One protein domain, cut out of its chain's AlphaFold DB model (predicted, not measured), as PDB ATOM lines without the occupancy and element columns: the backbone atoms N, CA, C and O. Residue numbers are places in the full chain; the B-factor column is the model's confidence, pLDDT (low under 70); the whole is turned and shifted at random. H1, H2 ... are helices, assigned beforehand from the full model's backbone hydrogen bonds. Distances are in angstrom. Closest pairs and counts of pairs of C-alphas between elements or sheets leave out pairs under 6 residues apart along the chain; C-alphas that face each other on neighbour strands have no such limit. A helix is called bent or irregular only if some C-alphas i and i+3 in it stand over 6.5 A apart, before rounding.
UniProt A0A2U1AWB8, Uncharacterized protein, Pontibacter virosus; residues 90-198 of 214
ATOM      1  N   SER A  90     -20.790 -19.820 -20.015       98.25
ATOM      2  CA  SER A  90     -22.080 -19.168 -19.779       98.25
ATOM      3  C   SER A  90     -22.097 -17.738 -20.322       98.25
ATOM      4  O   SER A  90     -23.042 -17.351 -21.009       98.25
ATOM      5  N   HIS A  91     -21.025 -16.968 -20.110       98.38
ATOM      6  CA  HIS A  91     -20.897 -15.621 -20.662       98.38
ATOM      7  C   HIS A  91     -20.910 -15.619 -22.195       98.38
ATOM      8  O   HIS A  91     -21.625 -14.825 -22.808       98.38
ATOM      9  N   LYS A  92     -20.168 -16.536 -22.828       98.56
ATOM     10  CA  LYS A  92     -20.123 -16.661 -24.294       98.56
ATOM     11  C   LYS A  92     -21.485 -17.025 -24.882       98.56
ATOM     12  O   LYS A  92     -21.900 -16.436 -25.878       98.56
ATOM     13  N   LEU A  93     -22.196 -17.962 -24.254       98.69
ATOM     14  CA  LEU A  93     -23.534 -18.384 -24.673       98.69
ATOM     15  C   LEU A  93     -24.555 -17.253 -24.535       98.69
ATOM     16  O   LEU A  93     -25.300 -16.996 -25.483       98.69
ATOM     17  N   ALA A  94     -24.553 -16.556 -23.396       98.50
ATOM     18  CA  ALA A  94     -25.411 -15.399 -23.171       98.50
ATOM     19  C   ALA A  94     -25.154 -14.311 -24.221       98.50
ATOM     20  O   ALA A  94     -26.089 -13.854 -24.869       98.50
ATOM     21  N   TYR A  95     -23.889 -13.972 -24.476       98.62
ATOM     22  CA  TYR A  95     -23.524 -12.955 -25.461       98.62
ATOM     23  C   TYR A  95     -23.920 -13.349 -26.899       98.62
ATOM     24  O   TYR A  95     -24.446 -12.533 -27.663       98.62
ATOM     25  N   ALA A  96     -23.706 -14.612 -27.291       98.44
ATOM     26  CA  ALA A  96     -24.131 -15.108 -28.600       98.44
ATOM     27  C   ALA A  96     -25.660 -15.017 -28.767       98.44
ATOM     28  O   ALA A  96     -26.135 -14.585 -29.817       98.44
ATOM     29  N   TYR A  97     -26.421 -15.367 -27.726       98.12
ATOM     30  CA  TYR A  97     -27.876 -15.212 -27.701       98.12
ATOM     31  C   TYR A  97     -28.304 -13.741 -27.780       98.12
ATOM     32  O   TYR A  97     -29.100 -13.376 -28.644       98.12
ATOM     33  N   GLU A  98     -27.758 -12.884 -26.917       97.44
ATOM     34  CA  GLU A  98     -28.112 -11.465 -26.841       97.44
ATOM     35  C   GLU A  98     -27.874 -10.758 -28.171       97.44
ATOM     36  O   GLU A  98     -28.739 -10.023 -28.647       97.44
ATOM     37  N   THR A  99     -26.738 -11.018 -28.820       96.94
ATOM     38  CA  THR A  99     -26.434 -10.391 -30.108       96.94
ATOM     39  C   THR A  99     -27.249 -10.978 -31.264       96.94
ATOM     40  O   THR A  99     -27.566 -10.235 -32.191       96.94
ATOM     41  N   ASP A 100     -27.628 -12.264 -31.238       96.12
ATOM     42  CA  ASP A 100     -28.578 -12.832 -32.213       96.12
ATOM     43  C   ASP A 100     -29.940 -12.133 -32.114       96.12
ATOM     44  O   ASP A 100     -30.491 -11.694 -33.126       96.12
ATOM     45  N   GLN A 101     -30.455 -11.950 -30.897       94.50
ATOM     46  CA  GLN A 101     -31.718 -11.245 -30.687       94.50
ATOM     47  C   GLN A 101     -31.599  -9.755 -31.030       94.50
ATOM     48  O   GLN A 101     -32.485  -9.203 -31.685       94.50
ATOM     49  N   ALA A 102     -30.499  -9.101 -30.650       93.31
ATOM     50  CA  ALA A 102     -30.269  -7.690 -30.942       93.31
ATOM     51  C   ALA A 102     -30.220  -7.417 -32.449       93.31
ATOM     52  O   ALA A 102     -30.864  -6.469 -32.903       93.31
ATOM     53  N   ASP A 103     -29.531  -8.263 -33.225       93.31
ATOM     54  CA  ASP A 103     -29.469  -8.152 -34.685       93.31
ATOM     55  C   ASP A 103     -30.872  -8.192 -35.303       93.31
ATOM     56  O   ASP A 103     -31.210  -7.334 -36.121       93.31
ATOM     57  N   ARG A 104     -31.712  -9.138 -34.854       90.44
ATOM     58  CA  ARG A 104     -33.094  -9.342 -35.333       90.44
ATOM     59  C   ARG A 104     -34.053  -8.213 -34.953       90.44
ATOM     60  O   ARG A 104     -35.118  -8.084 -35.553       90.44
ATOM     61  N   MET A 105     -33.667  -7.376 -33.993       89.81
ATOM     62  CA  MET A 105     -34.397  -6.173 -33.593       89.81
ATOM     63  C   MET A 105     -33.947  -4.920 -34.356       89.81
ATOM     64  O   MET A 105     -34.367  -3.815 -34.011       89.81
ATOM     65  N   THR A 106     -33.103  -5.056 -35.381       90.94
ATOM     66  CA  THR A 106     -32.692  -3.939 -36.243       90.94
ATOM     67  C   THR A 106     -33.473  -3.915 -37.552       90.94
ATOM     68  O   THR A 106     -33.974  -4.936 -38.025       90.94
ATOM     69  N   LEU A 107     -33.538  -2.746 -38.201       90.81
ATOM     70  CA  LEU A 107     -34.137  -2.650 -39.534       90.81
ATOM     71  C   LEU A 107     -33.394  -3.480 -40.586       90.81
ATOM     72  O   LEU A 107     -34.008  -3.889 -41.568       90.81
ATOM     73  N   LYS A 108     -32.097  -3.751 -40.388       91.50
ATOM     74  CA  LYS A 108     -31.259  -4.476 -41.354       91.50
ATOM     75  C   LYS A 108     -31.826  -5.850 -41.691       91.50
ATOM     76  O   LYS A 108     -31.804  -6.227 -42.855       91.50
ATOM     77  N   THR A 109     -32.401  -6.549 -40.714       87.94
ATOM     78  CA  THR A 109     -33.000  -7.883 -40.890       87.94
ATOM     79  C   THR A 109     -34.193  -7.900 -41.852       87.94
ATOM     80  O   THR A 109     -34.535  -8.951 -42.378       87.94
ATOM     81  N   TYR A 110     -34.823  -6.751 -42.114       87.94
ATOM     82  CA  TYR A 110     -35.970  -6.643 -43.023       87.94
ATOM     83  C   TYR A 110     -35.580  -6.233 -44.449       87.94
ATOM     84  O   TYR A 110     -36.442  -6.164 -45.326       87.94
ATOM     85  N   PHE A 111     -34.299  -5.951 -44.694       87.75
ATOM     86  CA  PHE A 111     -33.788  -5.582 -46.009       87.75
ATOM     87  C   PHE A 111     -32.868  -6.681 -46.533       87.75
ATOM     88  O   PHE A 111     -31.784  -6.890 -45.994       87.75
ATOM     89  N   SER A 112     -33.247  -7.293 -47.657       88.12
ATOM     90  CA  SER A 112     -32.486  -8.385 -48.288       88.12
ATOM     91  C   SER A 112     -31.039  -8.027 -48.640       88.12
ATOM     92  O   SER A 112     -30.187  -8.899 -48.772       88.12
ATOM     93  N   LEU A 113     -30.726  -6.730 -48.737       88.25
ATOM     94  CA  LEU A 113     -29.363  -6.221 -48.903       88.25
ATOM     95  C   LEU A 113     -28.400  -6.690 -47.793       88.25
ATOM     96  O   LEU A 113     -27.193  -6.719 -48.018       88.25
ATOM     97  N   PHE A 114     -28.908  -7.038 -46.605       89.06
ATOM     98  CA  PHE A 114     -28.098  -7.464 -45.461       89.06
ATOM     99  C   PHE A 114     -28.180  -8.971 -45.165       89.06
ATOM    100  O   PHE A 114     -27.583  -9.410 -44.178       89.06
ATOM    101  N   ASP A 115     -28.853  -9.769 -46.001       87.69
ATOM    102  CA  ASP A 115     -29.055 -11.207 -45.758       87.69
ATOM    103  C   ASP A 115     -27.725 -11.962 -45.613       87.69
ATOM    104  O   ASP A 115     -27.553 -12.740 -44.673       87.69
ATOM    105  N   ASP A 116     -26.744 -11.671 -46.472       88.00
ATOM    106  CA  ASP A 116     -25.410 -12.285 -46.407       88.00
ATOM    107  C   ASP A 116     -24.670 -11.919 -45.110       88.00
ATOM    108  O   ASP A 116     -23.978 -12.746 -44.512       88.00
ATOM    109  N   SER A 117     -24.846 -10.681 -44.632       90.56
ATOM    110  CA  SER A 117     -24.252 -10.224 -43.374       90.56
ATOM    111  C   SER A 117     -24.855 -10.962 -42.177       90.56
ATOM    112  O   SER A 117     -24.113 -11.398 -41.294       90.56
ATOM    113  N   MET A 118     -26.177 -11.153 -42.168       91.31
ATOM    114  CA  MET A 118     -26.879 -11.920 -41.135       91.31
ATOM    115  C   MET A 118     -26.483 -13.395 -41.166       91.31
ATOM    116  O   MET A 118     -26.095 -13.940 -40.136       91.31
ATOM    117  N   ALA A 119     -26.466 -14.019 -42.346       92.44
ATOM    118  CA  ALA A 119     -26.061 -15.414 -42.498       92.44
ATOM    119  C   ALA A 119     -24.623 -15.662 -42.011       92.44
ATOM    120  O   ALA A 119     -24.351 -16.669 -41.354       92.44
ATOM    121  N   ASN A 120     -23.702 -14.732 -42.285       95.50
ATOM    122  CA  ASN A 120     -22.334 -14.816 -41.785       95.50
ATOM    123  C   ASN A 120     -22.271 -14.719 -40.250       95.50
ATOM    124  O   ASN A 120     -21.557 -15.486 -39.610       95.50
ATOM    125  N   ARG A 121     -23.036 -13.806 -39.643       96.38
ATOM    126  CA  ARG A 121     -23.076 -13.647 -38.180       96.38
ATOM    127  C   ARG A 121     -23.688 -14.862 -37.486       96.38
ATOM    128  O   ARG A 121     -23.121 -15.336 -36.503       96.38
ATOM    129  N   ASP A 122     -24.761 -15.417 -38.042       96.50
ATOM    130  CA  ASP A 122     -25.370 -16.661 -37.561       96.50
ATOM    131  C   ASP A 122     -24.375 -17.830 -37.647       96.50
ATOM    132  O   ASP A 122     -24.259 -18.617 -36.709       96.50
ATOM    133  N   SER A 123     -23.579 -17.905 -38.722       96.94
ATOM    134  CA  SER A 123     -22.509 -18.903 -38.869       96.94
ATOM    135  C   SER A 123     -21.424 -18.772 -37.791       96.94
ATOM    136  O   SER A 123     -21.009 -19.776 -37.211       96.94
ATOM    137  N   ILE A 124     -20.993 -17.543 -37.478       98.06
ATOM    138  CA  ILE A 124     -19.980 -17.275 -36.442       98.06
ATOM    139  C   ILE A 124     -20.481 -17.717 -35.060       98.06
ATOM    140  O   ILE A 124     -19.773 -18.438 -34.354       98.06
ATOM    141  N   ARG A 125     -21.715 -17.349 -34.690       98.38
ATOM    142  CA  ARG A 125     -22.333 -17.790 -33.427       98.38
ATOM    143  C   ARG A 125     -22.460 -19.298 -33.369       98.38
ATOM    144  O   ARG A 125     -22.067 -19.915 -32.384       98.38
ATOM    145  N   LEU A 126     -22.972 -19.895 -34.442       98.44
ATOM    146  CA  LEU A 126     -23.162 -21.333 -34.519       98.44
ATOM    147  C   LEU A 126     -21.839 -22.086 -34.351       98.44
ATOM    148  O   LEU A 126     -21.817 -23.111 -33.678       98.44
ATOM    149  N   ALA A 127     -20.741 -21.588 -34.926       98.31
ATOM    150  CA  ALA A 127     -19.423 -22.189 -34.761       98.31
ATOM    151  C   ALA A 127     -18.978 -22.195 -33.289       98.31
ATOM    152  O   ALA A 127     -18.611 -23.253 -32.777       98.31
ATOM    153  N   GLN A 128     -19.085 -21.056 -32.595       98.50
ATOM    154  CA  GLN A 128     -18.705 -20.952 -31.184       98.50
ATOM    155  C   GLN A 128     -19.596 -21.820 -30.281       98.50
ATOM    156  O   GLN A 128     -19.092 -22.611 -29.486       98.50
ATOM    157  N   VAL A 129     -20.921 -21.732 -30.428       98.62
ATOM    158  CA  VAL A 129     -21.868 -22.515 -29.613       98.62
ATOM    159  C   VAL A 129     -21.699 -24.015 -29.856       98.62
ATOM    160  O   VAL A 129     -21.754 -24.809 -28.917       98.62
ATOM    161  N   ARG A 130     -21.440 -24.424 -31.103       98.44
ATOM    162  CA  ARG A 130     -21.182 -25.829 -31.433       98.44
ATOM    163  C   ARG A 130     -19.897 -26.343 -30.794       98.44
ATOM    164  O   ARG A 130     -19.899 -27.481 -30.334       98.44
ATOM    165  N   GLN A 131     -18.841 -25.536 -30.750       98.38
ATOM    166  CA  GLN A 131     -17.615 -25.904 -30.049       98.38
ATOM    167  C   GLN A 131     -17.894 -26.147 -28.557       98.38
ATOM    168  O   GLN A 131     -17.585 -27.222 -28.053       98.38
ATOM    169  N   LEU A 132     -18.574 -25.213 -27.881       98.56
ATOM    170  CA  LEU A 132     -18.940 -25.357 -26.462       98.56
ATOM    171  C   LEU A 132     -19.811 -26.598 -26.204       98.56
ATOM    172  O   LEU A 132     -19.652 -27.273 -25.188       98.56
ATOM    173  N   TYR A 133     -20.716 -26.920 -27.134       98.50
ATOM    174  CA  TYR A 133     -21.533 -28.133 -27.072       98.50
ATOM    175  C   TYR A 133     -20.685 -29.410 -27.186       98.50
ATOM    176  O   TYR A 133     -20.909 -30.359 -26.443       98.50
ATOM    177  N   GLN A 134     -19.707 -29.437 -28.097       98.19
ATOM    178  CA  GLN A 134     -18.808 -30.581 -28.300       98.19
ATOM    179  C   GLN A 134     -17.828 -30.785 -27.141       98.19
ATOM    180  O   GLN A 134     -17.443 -31.916 -26.867       98.19
ATOM    181  N   GLU A 135     -17.443 -29.705 -26.465       98.00
ATOM    182  CA  GLU A 135     -16.588 -29.720 -25.273       98.00
ATOM    183  C   GLU A 135     -17.372 -29.987 -23.974       98.00
ATOM    184  O   GLU A 135     -16.802 -29.899 -22.889       98.00
ATOM    185  N   GLU A 136     -18.674 -30.293 -24.068       97.81
ATOM    186  CA  GLU A 136     -19.567 -30.568 -22.930       97.81
ATOM    187  C   GLU A 136     -19.649 -29.419 -21.901       97.81
ATOM    188  O   GLU A 136     -19.949 -29.627 -20.726       97.81
ATOM    189  N   GLN A 137     -19.441 -28.173 -22.340       98.12
ATOM    190  CA  GLN A 137     -19.432 -26.996 -21.458       98.12
ATOM    191  C   GLN A 137     -20.826 -26.395 -21.205       98.12
ATOM    192  O   GLN A 137     -20.972 -25.473 -20.404       98.12
ATOM    193  N   ILE A 138     -21.869 -26.912 -21.860       98.12
ATOM    194  CA  ILE A 138     -23.248 -26.410 -21.757       98.12
ATOM    195  C   ILE A 138     -24.005 -27.195 -20.679       98.12
ATOM    196  O   ILE A 138     -24.689 -28.180 -20.966       98.12
ATOM    197  N   SER A 139     -23.870 -26.769 -19.424       95.31
ATOM    198  CA  SER A 139     -24.402 -27.507 -18.268       95.31
ATOM    199  C   SER A 139     -25.628 -26.853 -17.627       95.31
ATOM    200  O   SER A 139     -26.602 -27.548 -17.320       95.31
ATOM    201  N   LEU A 140     -25.617 -25.528 -17.451       98.12
ATOM    202  CA  LEU A 140     -26.685 -24.812 -16.757       98.12
ATOM    203  C   LEU A 140     -27.967 -24.759 -17.603       98.12
ATOM    204  O   LEU A 140     -27.894 -24.622 -18.825       98.12
ATOM    205  N   PRO A 141     -29.165 -24.798 -16.991       98.19
ATOM    206  CA  PRO A 141     -30.415 -24.735 -17.749       98.19
ATOM    207  C   PRO A 141     -30.545 -23.485 -18.630       98.19
ATOM    208  O   PRO A 141     -31.029 -23.569 -19.757       98.19
ATOM    209  N   ILE A 142     -30.068 -22.336 -18.147       98.38
ATOM    210  CA  ILE A 142     -30.099 -21.079 -18.905       98.38
ATOM    211  C   ILE A 142     -29.141 -21.100 -20.109       98.38
ATOM    212  O   ILE A 142     -29.489 -20.626 -21.187       98.38
ATOM    213  N   ASP A 143     -27.990 -21.754 -19.969       98.69
ATOM    214  CA  ASP A 143     -27.010 -21.927 -21.045       98.69
ATOM    215  C   ASP A 143     -27.557 -22.821 -22.158       98.69
ATOM    216  O   ASP A 143     -27.370 -22.544 -23.345       98.69
ATOM    217  N   LYS A 144     -28.302 -23.867 -21.783       98.81
ATOM    218  CA  LYS A 144     -29.018 -24.724 -22.738       98.81
ATOM    219  C   LYS A 144     -30.064 -23.937 -23.515       98.81
ATOM    220  O   LYS A 144     -30.176 -24.127 -24.723       98.81
ATOM    221  N   PHE A 145     -30.791 -23.033 -22.858       98.75
ATOM    222  CA  PHE A 145     -31.729 -22.134 -23.528       98.75
ATOM    223  C   PHE A 145     -31.022 -21.225 -24.547       98.75
ATOM    224  O   PHE A 145     -31.445 -21.169 -25.703       98.75
ATOM    225  N   TYR A 146     -29.919 -20.576 -24.161       98.75
ATOM    226  CA  TYR A 146     -29.143 -19.720 -25.066       98.75
ATOM    227  C   TYR A 146     -28.599 -20.494 -26.272       98.75
ATOM    228  O   TYR A 146     -28.787 -20.088 -27.421       98.75
ATOM    229  N   ALA A 147     -27.993 -21.655 -26.024       98.81
ATOM    230  CA  ALA A 147     -27.474 -22.522 -27.073       98.81
ATOM    231  C   ALA A 147     -28.580 -23.016 -28.016       98.81
ATOM    232  O   ALA A 147     -28.418 -22.993 -29.238       98.81
ATOM    233  N   ALA A 148     -29.722 -23.430 -27.460       98.75
ATOM    234  CA  ALA A 148     -30.867 -23.882 -28.236       98.75
ATOM    235  C   ALA A 148     -31.381 -22.797 -29.185       98.75
ATOM    236  O   ALA A 148     -31.718 -23.116 -30.323       98.75
ATOM    237  N   PHE A 149     -31.399 -21.530 -28.762       97.88
ATOM    238  CA  PHE A 149     -31.790 -20.410 -29.621       97.88
ATOM    239  C   PHE A 149     -30.865 -20.258 -30.833       97.88
ATOM    240  O   PHE A 149     -31.338 -20.109 -31.958       97.88
ATOM    241  N   VAL A 150     -29.549 -20.368 -30.628       98.25
ATOM    242  CA  VAL A 150     -28.574 -20.291 -31.726       98.25
ATOM    243  C   VAL A 150     -28.715 -21.489 -32.672       98.25
ATOM    244  O   VAL A 150     -28.775 -21.313 -33.889       98.25
ATOM    245  N   PHE A 151     -28.847 -22.712 -32.146       98.50
ATOM    246  CA  PHE A 151     -29.076 -23.896 -32.982       98.50
ATOM    247  C   PHE A 151     -30.418 -23.853 -33.723       98.50
ATOM    248  O   PHE A 151     -30.502 -24.315 -34.862       98.50
ATOM    249  N   HIS A 152     -31.458 -23.270 -33.119       95.81
ATOM    250  CA  HIS A 152     -32.780 -23.114 -33.725       95.81
ATOM    251  C   HIS A 152     -32.727 -22.326 -35.041       95.81
ATOM    252  O   HIS A 152     -33.505 -22.622 -35.948       95.81
ATOM    253  N   HIS A 153     -31.802 -21.371 -35.178       92.94
ATOM    254  CA  HIS A 153     -31.606 -20.565 -36.392       92.94
ATOM    255  C   HIS A 153     -30.727 -21.227 -37.464       92.94
ATOM    256  O   HIS A 153     -30.500 -20.655 -38.531       92.94
ATOM    257  N   SER A 154     -30.267 -22.454 -37.229       93.25
ATOM    258  CA  SER A 154     -29.587 -23.254 -38.245       93.25
ATOM    259  C   SER A 154     -30.478 -23.535 -39.468       93.25
ATOM    260  O   SER A 154     -31.693 -23.360 -39.456       93.25
ATOM    261  N   LYS A 155     -29.865 -24.036 -40.544       89.88
ATOM    262  CA  LYS A 155     -30.554 -24.602 -41.719       89.88
ATOM    263  C   LYS A 155     -30.423 -26.127 -41.807       89.88
ATOM    264  O   LYS A 155     -30.739 -26.713 -42.838       89.88
ATOM    265  N   LYS A 156     -29.898 -26.769 -40.760       93.38
ATOM    266  CA  LYS A 156     -29.542 -28.192 -40.748       93.38
ATOM    267  C   LYS A 156     -30.423 -28.974 -39.779       93.38
ATOM    268  O   LYS A 156     -30.524 -28.603 -38.611       93.38
ATOM    269  N   SER A 157     -31.014 -30.068 -40.257       93.94
ATOM    270  CA  SER A 157     -31.977 -30.870 -39.492       93.94
ATOM    271  C   SER A 157     -31.379 -31.453 -38.210       93.94
ATOM    272  O   SER A 157     -32.041 -31.462 -37.177       93.94
ATOM    273  N   GLU A 158     -30.124 -31.899 -38.249       96.62
ATOM    274  CA  GLU A 158     -29.409 -32.440 -37.088       96.62
ATOM    275  C   GLU A 158     -29.195 -31.389 -35.990       96.62
ATOM    276  O   GLU A 158     -29.156 -31.711 -34.806       96.62
ATOM    277  N   LEU A 159     -29.110 -30.110 -36.363       97.88
ATOM    278  CA  LEU A 159     -28.985 -29.023 -35.396       97.88
ATOM    279  C   LEU A 159     -30.338 -28.656 -34.776       97.88
ATOM    280  O   LEU A 159     -30.370 -28.201 -33.638       97.88
ATOM    281  N   PHE A 160     -31.455 -28.907 -35.466       98.06
ATOM    282  CA  PHE A 160     -32.786 -28.738 -34.878       98.06
ATOM    283  C   PHE A 160     -33.080 -29.772 -33.796       98.06
ATOM    284  O   PHE A 160     -33.697 -29.426 -32.792       98.06
ATOM    285  N   GLU A 161     -32.600 -31.004 -33.959       98.31
ATOM    286  CA  GLU A 161     -32.681 -32.029 -32.917       98.31
ATOM    287  C   GLU A 161     -31.922 -31.600 -31.654       98.31
ATOM    288  O   GLU A 161     -32.470 -31.638 -30.552       98.31
ATOM    289  N   ILE A 162     -30.689 -31.100 -31.813       98.56
ATOM    290  CA  ILE A 162     -29.897 -30.562 -30.695       98.56
ATOM    291  C   ILE A 162     -30.625 -29.381 -30.040       98.56
ATOM    292  O   ILE A 162     -30.751 -29.343 -28.815       98.56
ATOM    293  N   ALA A 163     -31.143 -28.443 -30.841       98.69
ATOM    294  CA  ALA A 163     -31.914 -27.309 -30.338       98.69
ATOM    295  C   ALA A 163     -33.125 -27.769 -29.517       98.69
ATOM    296  O   ALA A 163     -33.365 -27.251 -28.428       98.69
ATOM    297  N   GLN A 164     -33.863 -28.766 -30.015       98.50
ATOM    298  CA  GLN A 164     -35.039 -29.317 -29.349       98.50
ATOM    299  C   GLN A 164     -34.684 -29.974 -28.021       98.50
ATOM    300  O   GLN A 164     -35.364 -29.724 -27.023       98.50
ATOM    301  N   LYS A 165     -33.616 -30.776 -27.988       98.62
ATOM    302  CA  LYS A 165     -33.142 -31.419 -26.762       98.62
ATOM    303  C   LYS A 165     -32.787 -30.377 -25.701       98.62
ATOM    304  O   LYS A 165     -33.329 -30.417 -24.600       98.62
ATOM    305  N   LEU A 166     -31.930 -29.416 -26.045       98.81
ATOM    306  CA  LEU A 166     -31.465 -28.383 -25.116       98.81
ATOM    307  C   LEU A 166     -32.612 -27.483 -24.629       98.81
ATOM    308  O   LEU A 166     -32.715 -27.221 -23.431       98.81
ATOM    309  N   ALA A 167     -33.510 -27.062 -25.526       98.69
ATOM    310  CA  ALA A 167     -34.677 -26.265 -25.150       98.69
ATOM    311  C   ALA A 167     -35.643 -27.048 -24.250       98.69
ATOM    312  O   ALA A 167     -36.175 -26.488 -23.296       98.69
ATOM    313  N   GLY A 168     -35.856 -28.340 -24.524       98.50
ATOM    314  CA  GLY A 168     -36.685 -29.212 -23.694       98.50
ATOM    315  C   GLY A 168     -36.111 -29.401 -22.290       98.50
ATOM    316  O   GLY A 168     -36.844 -29.293 -21.310       98.50
ATOM    317  N   GLU A 169     -34.799 -29.615 -22.181       98.44
ATOM    318  CA  GLU A 169     -34.103 -29.701 -20.893       98.44
ATOM    319  C   GLU A 169     -34.190 -28.386 -20.107       98.44
ATOM    320  O   GLU A 169     -34.477 -28.410 -18.913       98.44
ATOM    321  N   ALA A 170     -34.000 -27.239 -20.768       98.50
ATOM    322  CA  ALA A 170     -34.157 -25.926 -20.143       98.50
ATOM    323  C   ALA A 170     -35.606 -25.663 -19.691       98.50
ATOM    324  O   ALA A 170     -35.830 -25.119 -18.616       98.50
ATOM    325  N   ALA A 171     -36.602 -26.066 -20.480       98.25
ATOM    326  CA  ALA A 171     -38.013 -25.867 -20.154       98.25
ATOM    327  C   ALA A 171     -38.527 -26.784 -19.033       98.25
ATOM    328  O   ALA A 171     -39.535 -26.458 -18.404       98.25
ATOM    329  N   ALA A 172     -37.859 -27.915 -18.789       97.75
ATOM    330  CA  ALA A 172     -38.261 -28.900 -17.787       97.75
ATOM    331  C   ALA A 172     -37.819 -28.553 -16.355       97.75
ATOM    332  O   ALA A 172     -38.343 -29.141 -15.407       97.75
ATOM    333  N   VAL A 173     -36.865 -27.631 -16.174       97.94
ATOM    334  CA  VAL A 173     -36.405 -27.253 -14.831       97.94
ATOM    335  C   VAL A 173     -37.372 -26.287 -14.150       97.94
ATOM    336  O   VAL A 173     -38.000 -25.434 -14.782       97.94
ATOM    337  N   SER A 174     -37.484 -26.407 -12.830       97.19
ATOM    338  CA  SER A 174     -38.450 -25.650 -12.029       97.19
ATOM    339  C   SER A 174     -38.229 -24.136 -12.061       97.19
ATOM    340  O   SER A 174     -39.185 -23.372 -11.974       97.19
ATOM    341  N   GLU A 175     -36.981 -23.714 -12.233       97.12
ATOM    342  CA  GLU A 175     -36.504 -22.336 -12.215       97.12
ATOM    343  C   GLU A 175     -36.915 -21.564 -13.473       97.12
ATOM    344  O   GLU A 175     -37.072 -20.347 -13.429       97.12
ATOM    345  N   LEU A 176     -37.111 -22.266 -14.596       96.88
ATOM    346  CA  LEU A 176     -37.461 -21.679 -15.895       96.88
ATOM    347  C   LEU A 176     -38.881 -22.041 -16.354       96.88
ATOM    348  O   LEU A 176     -39.302 -21.629 -17.438       96.88
ATOM    349  N   LYS A 177     -39.642 -22.783 -15.541       93.75
ATOM    350  CA  LYS A 177     -40.981 -23.279 -15.898       93.75
ATOM    351  C   LYS A 177     -41.963 -22.154 -16.262       93.75
ATOM    352  O   LYS A 177     -42.753 -22.309 -17.186       93.75
ATOM    353  N   ASP A 178     -41.866 -21.015 -15.573       95.62
ATOM    354  CA  ASP A 178     -42.769 -19.868 -15.740       95.62
ATOM    355  C   ASP A 178     -42.246 -18.867 -16.791       95.62
ATOM    356  O   ASP A 178     -42.912 -17.882 -17.115       95.62
ATOM    357  N   ASN A 179     -41.060 -19.109 -17.369       97.50
ATOM    358  CA  ASN A 179     -40.522 -18.272 -18.434       97.50
ATOM    359  C   ASN A 179     -41.169 -18.641 -19.777       97.50
ATOM    360  O   ASN A 179     -40.794 -19.621 -20.423       97.50
ATOM    361  N   TYR A 180     -42.111 -17.807 -20.221       97.00
ATOM    362  CA  TYR A 180     -42.833 -17.997 -21.481       97.00
ATOM    363  C   TYR A 180     -41.911 -18.221 -22.688       97.00
ATOM    364  O   TYR A 180     -42.193 -19.087 -23.512       97.00
ATOM    365  N   VAL A 181     -40.802 -17.481 -22.796       96.81
ATOM    366  CA  VAL A 181     -39.891 -17.578 -23.948       96.81
ATOM    367  C   VAL A 181     -39.174 -18.928 -23.963       96.81
ATOM    368  O   VAL A 181     -39.039 -19.536 -25.023       96.81
ATOM    369  N   VAL A 182     -38.777 -19.442 -22.795       98.12
ATOM    370  CA  VAL A 182     -38.182 -20.783 -22.661       98.12
ATOM    371  C   VAL A 182     -39.193 -21.859 -23.073       98.12
ATOM    372  O   VAL A 182     -38.874 -22.737 -23.877       98.12
ATOM    373  N   GLN A 183     -40.436 -21.761 -22.589       98.25
ATOM    374  CA  GLN A 183     -41.504 -22.711 -22.927       98.25
ATOM    375  C   GLN A 183     -41.870 -22.665 -24.416       98.25
ATOM    376  O   GLN A 183     -42.079 -23.703 -25.052       98.25
ATOM    377  N   TRP A 184     -41.926 -21.464 -24.992       97.62
ATOM    378  CA  TRP A 184     -42.143 -21.265 -26.419       97.62
ATOM    379  C   TRP A 184     -41.010 -21.880 -27.242       97.62
ATOM    380  O   TRP A 184     -41.293 -22.613 -28.189       97.62
ATOM    381  N   LEU A 185     -39.744 -21.669 -26.860       98.25
ATOM    382  CA  LEU A 185     -38.597 -22.191 -27.603       98.25
ATOM    383  C   LEU A 185     -38.603 -23.723 -27.664       98.25
ATOM    384  O   LEU A 185     -38.317 -24.293 -28.718       98.25
ATOM    385  N   ALA A 186     -38.978 -24.406 -26.581       98.50
ATOM    386  CA  ALA A 186     -39.096 -25.866 -26.570       98.50
ATOM    387  C   ALA A 186     -40.143 -26.379 -27.578       98.50
ATOM    388  O   ALA A 186     -39.934 -27.394 -28.245       98.50
ATOM    389  N   ARG A 187     -41.255 -25.652 -27.745       98.25
ATOM    390  CA  ARG A 187     -42.284 -25.962 -28.754       98.25
ATOM    391  C   ARG A 187     -41.803 -25.617 -30.166       98.25
ATOM    392  O   ARG A 187     -41.973 -26.420 -31.081       98.25
ATOM    393  N   ALA A 188     -41.160 -24.460 -30.322       97.81
ATOM    394  CA  ALA A 188     -40.671 -23.954 -31.599       97.81
ATOM    395  C   ALA A 188     -39.574 -24.831 -32.209       97.81
ATOM    396  O   ALA A 188     -39.588 -25.135 -33.401       97.81
ATOM    397  N   THR A 189     -38.626 -25.273 -31.389       98.19
ATOM    398  CA  THR A 189     -37.556 -26.187 -31.805       98.19
ATOM    399  C   THR A 189     -38.096 -27.573 -32.151       98.19
ATOM    400  O   THR A 189     -37.667 -28.146 -33.152       98.19
ATOM    401  N   TYR A 190     -39.084 -28.078 -31.401       98.19
ATOM    402  CA  TYR A 190     -39.755 -29.339 -31.720       98.19
ATOM    403  C   TYR A 190     -40.441 -29.302 -33.085       98.19
ATOM    404  O   TYR A 190     -40.181 -30.165 -33.921       98.19
ATOM    405  N   ASP A 191     -41.283 -28.300 -33.340       97.50
ATOM    406  CA  ASP A 191     -41.970 -28.199 -34.628       97.50
ATOM    407  C   ASP A 191     -40.978 -28.005 -35.778       97.50
ATOM    408  O   ASP A 191     -41.131 -28.644 -36.817       97.50
ATOM    409  N   ARG A 192     -39.932 -27.184 -35.599       97.00
ATOM    410  CA  ARG A 192     -38.895 -26.995 -36.625       97.00
ATOM    411  C   ARG A 192     -38.185 -28.306 -36.969       97.00
ATOM    412  O   ARG A 192     -37.975 -28.583 -38.148       97.00
ATOM    413  N   TRP A 193     -37.869 -29.124 -35.965       97.75
ATOM    414  CA  TRP A 193     -37.289 -30.451 -36.176       97.75
ATOM    415  C   TRP A 193     -38.270 -31.418 -36.850       97.75
ATOM    416  O   TRP A 193     -37.894 -32.150 -37.758       97.75
ATOM    417  N   MET A 194     -39.549 -31.418 -36.466       97.56
ATOM    418  CA  MET A 194     -40.546 -32.270 -37.126       97.56
ATOM    419  C   MET A 194     -40.729 -31.885 -38.597       97.56
ATOM    420  O   MET A 194     -40.678 -32.755 -39.467       97.56
ATOM    421  N   VAL A 195     -40.855 -30.590 -38.885       95.69
ATOM    422  CA  VAL A 195     -40.995 -30.076 -40.252       95.69
ATOM    423  C   VAL A 195     -39.771 -30.412 -41.101       95.69
ATOM    424  O   VAL A 195     -39.934 -30.830 -42.246       95.69
ATOM    425  N   SER A 196     -38.550 -30.315 -40.558       95.69
ATOM    426  CA  SER A 196     -37.340 -30.686 -41.307       95.69
ATOM    427  C   SER A 196     -37.273 -32.174 -41.661       95.69
ATOM    428  O   SER A 196     -36.601 -32.541 -42.622       95.69
ATOM    429  N   LEU A 197     -37.998 -33.025 -40.929       96.31
ATOM    430  CA  LEU A 197     -38.167 -34.452 -41.214       96.31
ATOM    431  C   LEU A 197     -39.384 -34.759 -42.109       96.31
ATOM    432  O   LEU A 197     -39.722 -35.928 -42.297       96.31
ATOM    433  N   GLY A 198     -40.080 -33.740 -42.624       95.12
ATOM    434  CA  GLY A 198     -41.309 -33.903 -43.409       95.12
ATOM    435  C   GLY A 198     -42.535 -34.306 -42.580       95.12
ATOM    436  O   GLY A 198     -43.524 -34.783 -43.138       95.12
TER     437      GLY A 198
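What this domain is: This is residues 90 to 198 of the 214 residues of an uncharacterized protein of Pontibacter virosus (UniProt A0A2U1AWB8). The longest helix, H3, runs side by side with H1, and this pair crosses one side of H4, the middle helix, while H5 and H6 pack on its other side. Short H2 sits in the turn between H1 and H3, where residues 110 to 116 stick out. The five longer helices form an up-and-down bundle, each running against the one before it. The printed part has 109 residues with six named helices, H1 to H6 in order, and no named strand: all helix. It is compact, with a radius of gyration of the C-alphas of 13.6 A and spans of 42 by 35 by 27 A.

Where its parts are: Find C-alpha 112 at (-32.486, -8.385, -48.288); from there H3 runs 32.9 A to residue 134. It is irregular: C-alphas 113 and 116 are 7.7 A apart. Before it come H1, residues 90 to 104, 21.4 A, beginning at (-22.080, -19.168, -19.779), and H2, residues 107 to 110, 5.6 A. After it come H4, residues 141 to 152, 16.2 A; H5, residues 157 to 172, 22.7 A; and H6, residues 180 to 196, 24.2 A, ending at (-37.340, -30.686, -41.307).

How they stand to each other: Look first at H4, the hub. H3 touches it with residues 122 to 129 alone, closest at C-alphas 129 and 147, 6.2 A, a hairpin at a steep tilt of 44 degrees. H1 touches H3 at C-alphas 96 and 125, their closest, 5.8 A. H4 and H5 form a hairpin, closest C-alphas 148 and 163, 4.2 A. H5 and H6 form another, closest C-alphas 167 and 186, 4.7 A. H2 and H3 only just touch, only at the corner, with 3 pairs of C-alphas within 8 A, the closest 108 and 114, 6.0 A. Every O i to N i+4 pair is within hydrogen-bond range in H1, H4, H5 and H6; H3 has 17 of 19, and H2 is too short for one.

The domain as a whole: The C-alphas farthest apart, Leu 113 and Ser 174, are 42.7 A apart. The printed part has no cut and no long link, and no printed residue is under 70 in pLDDT.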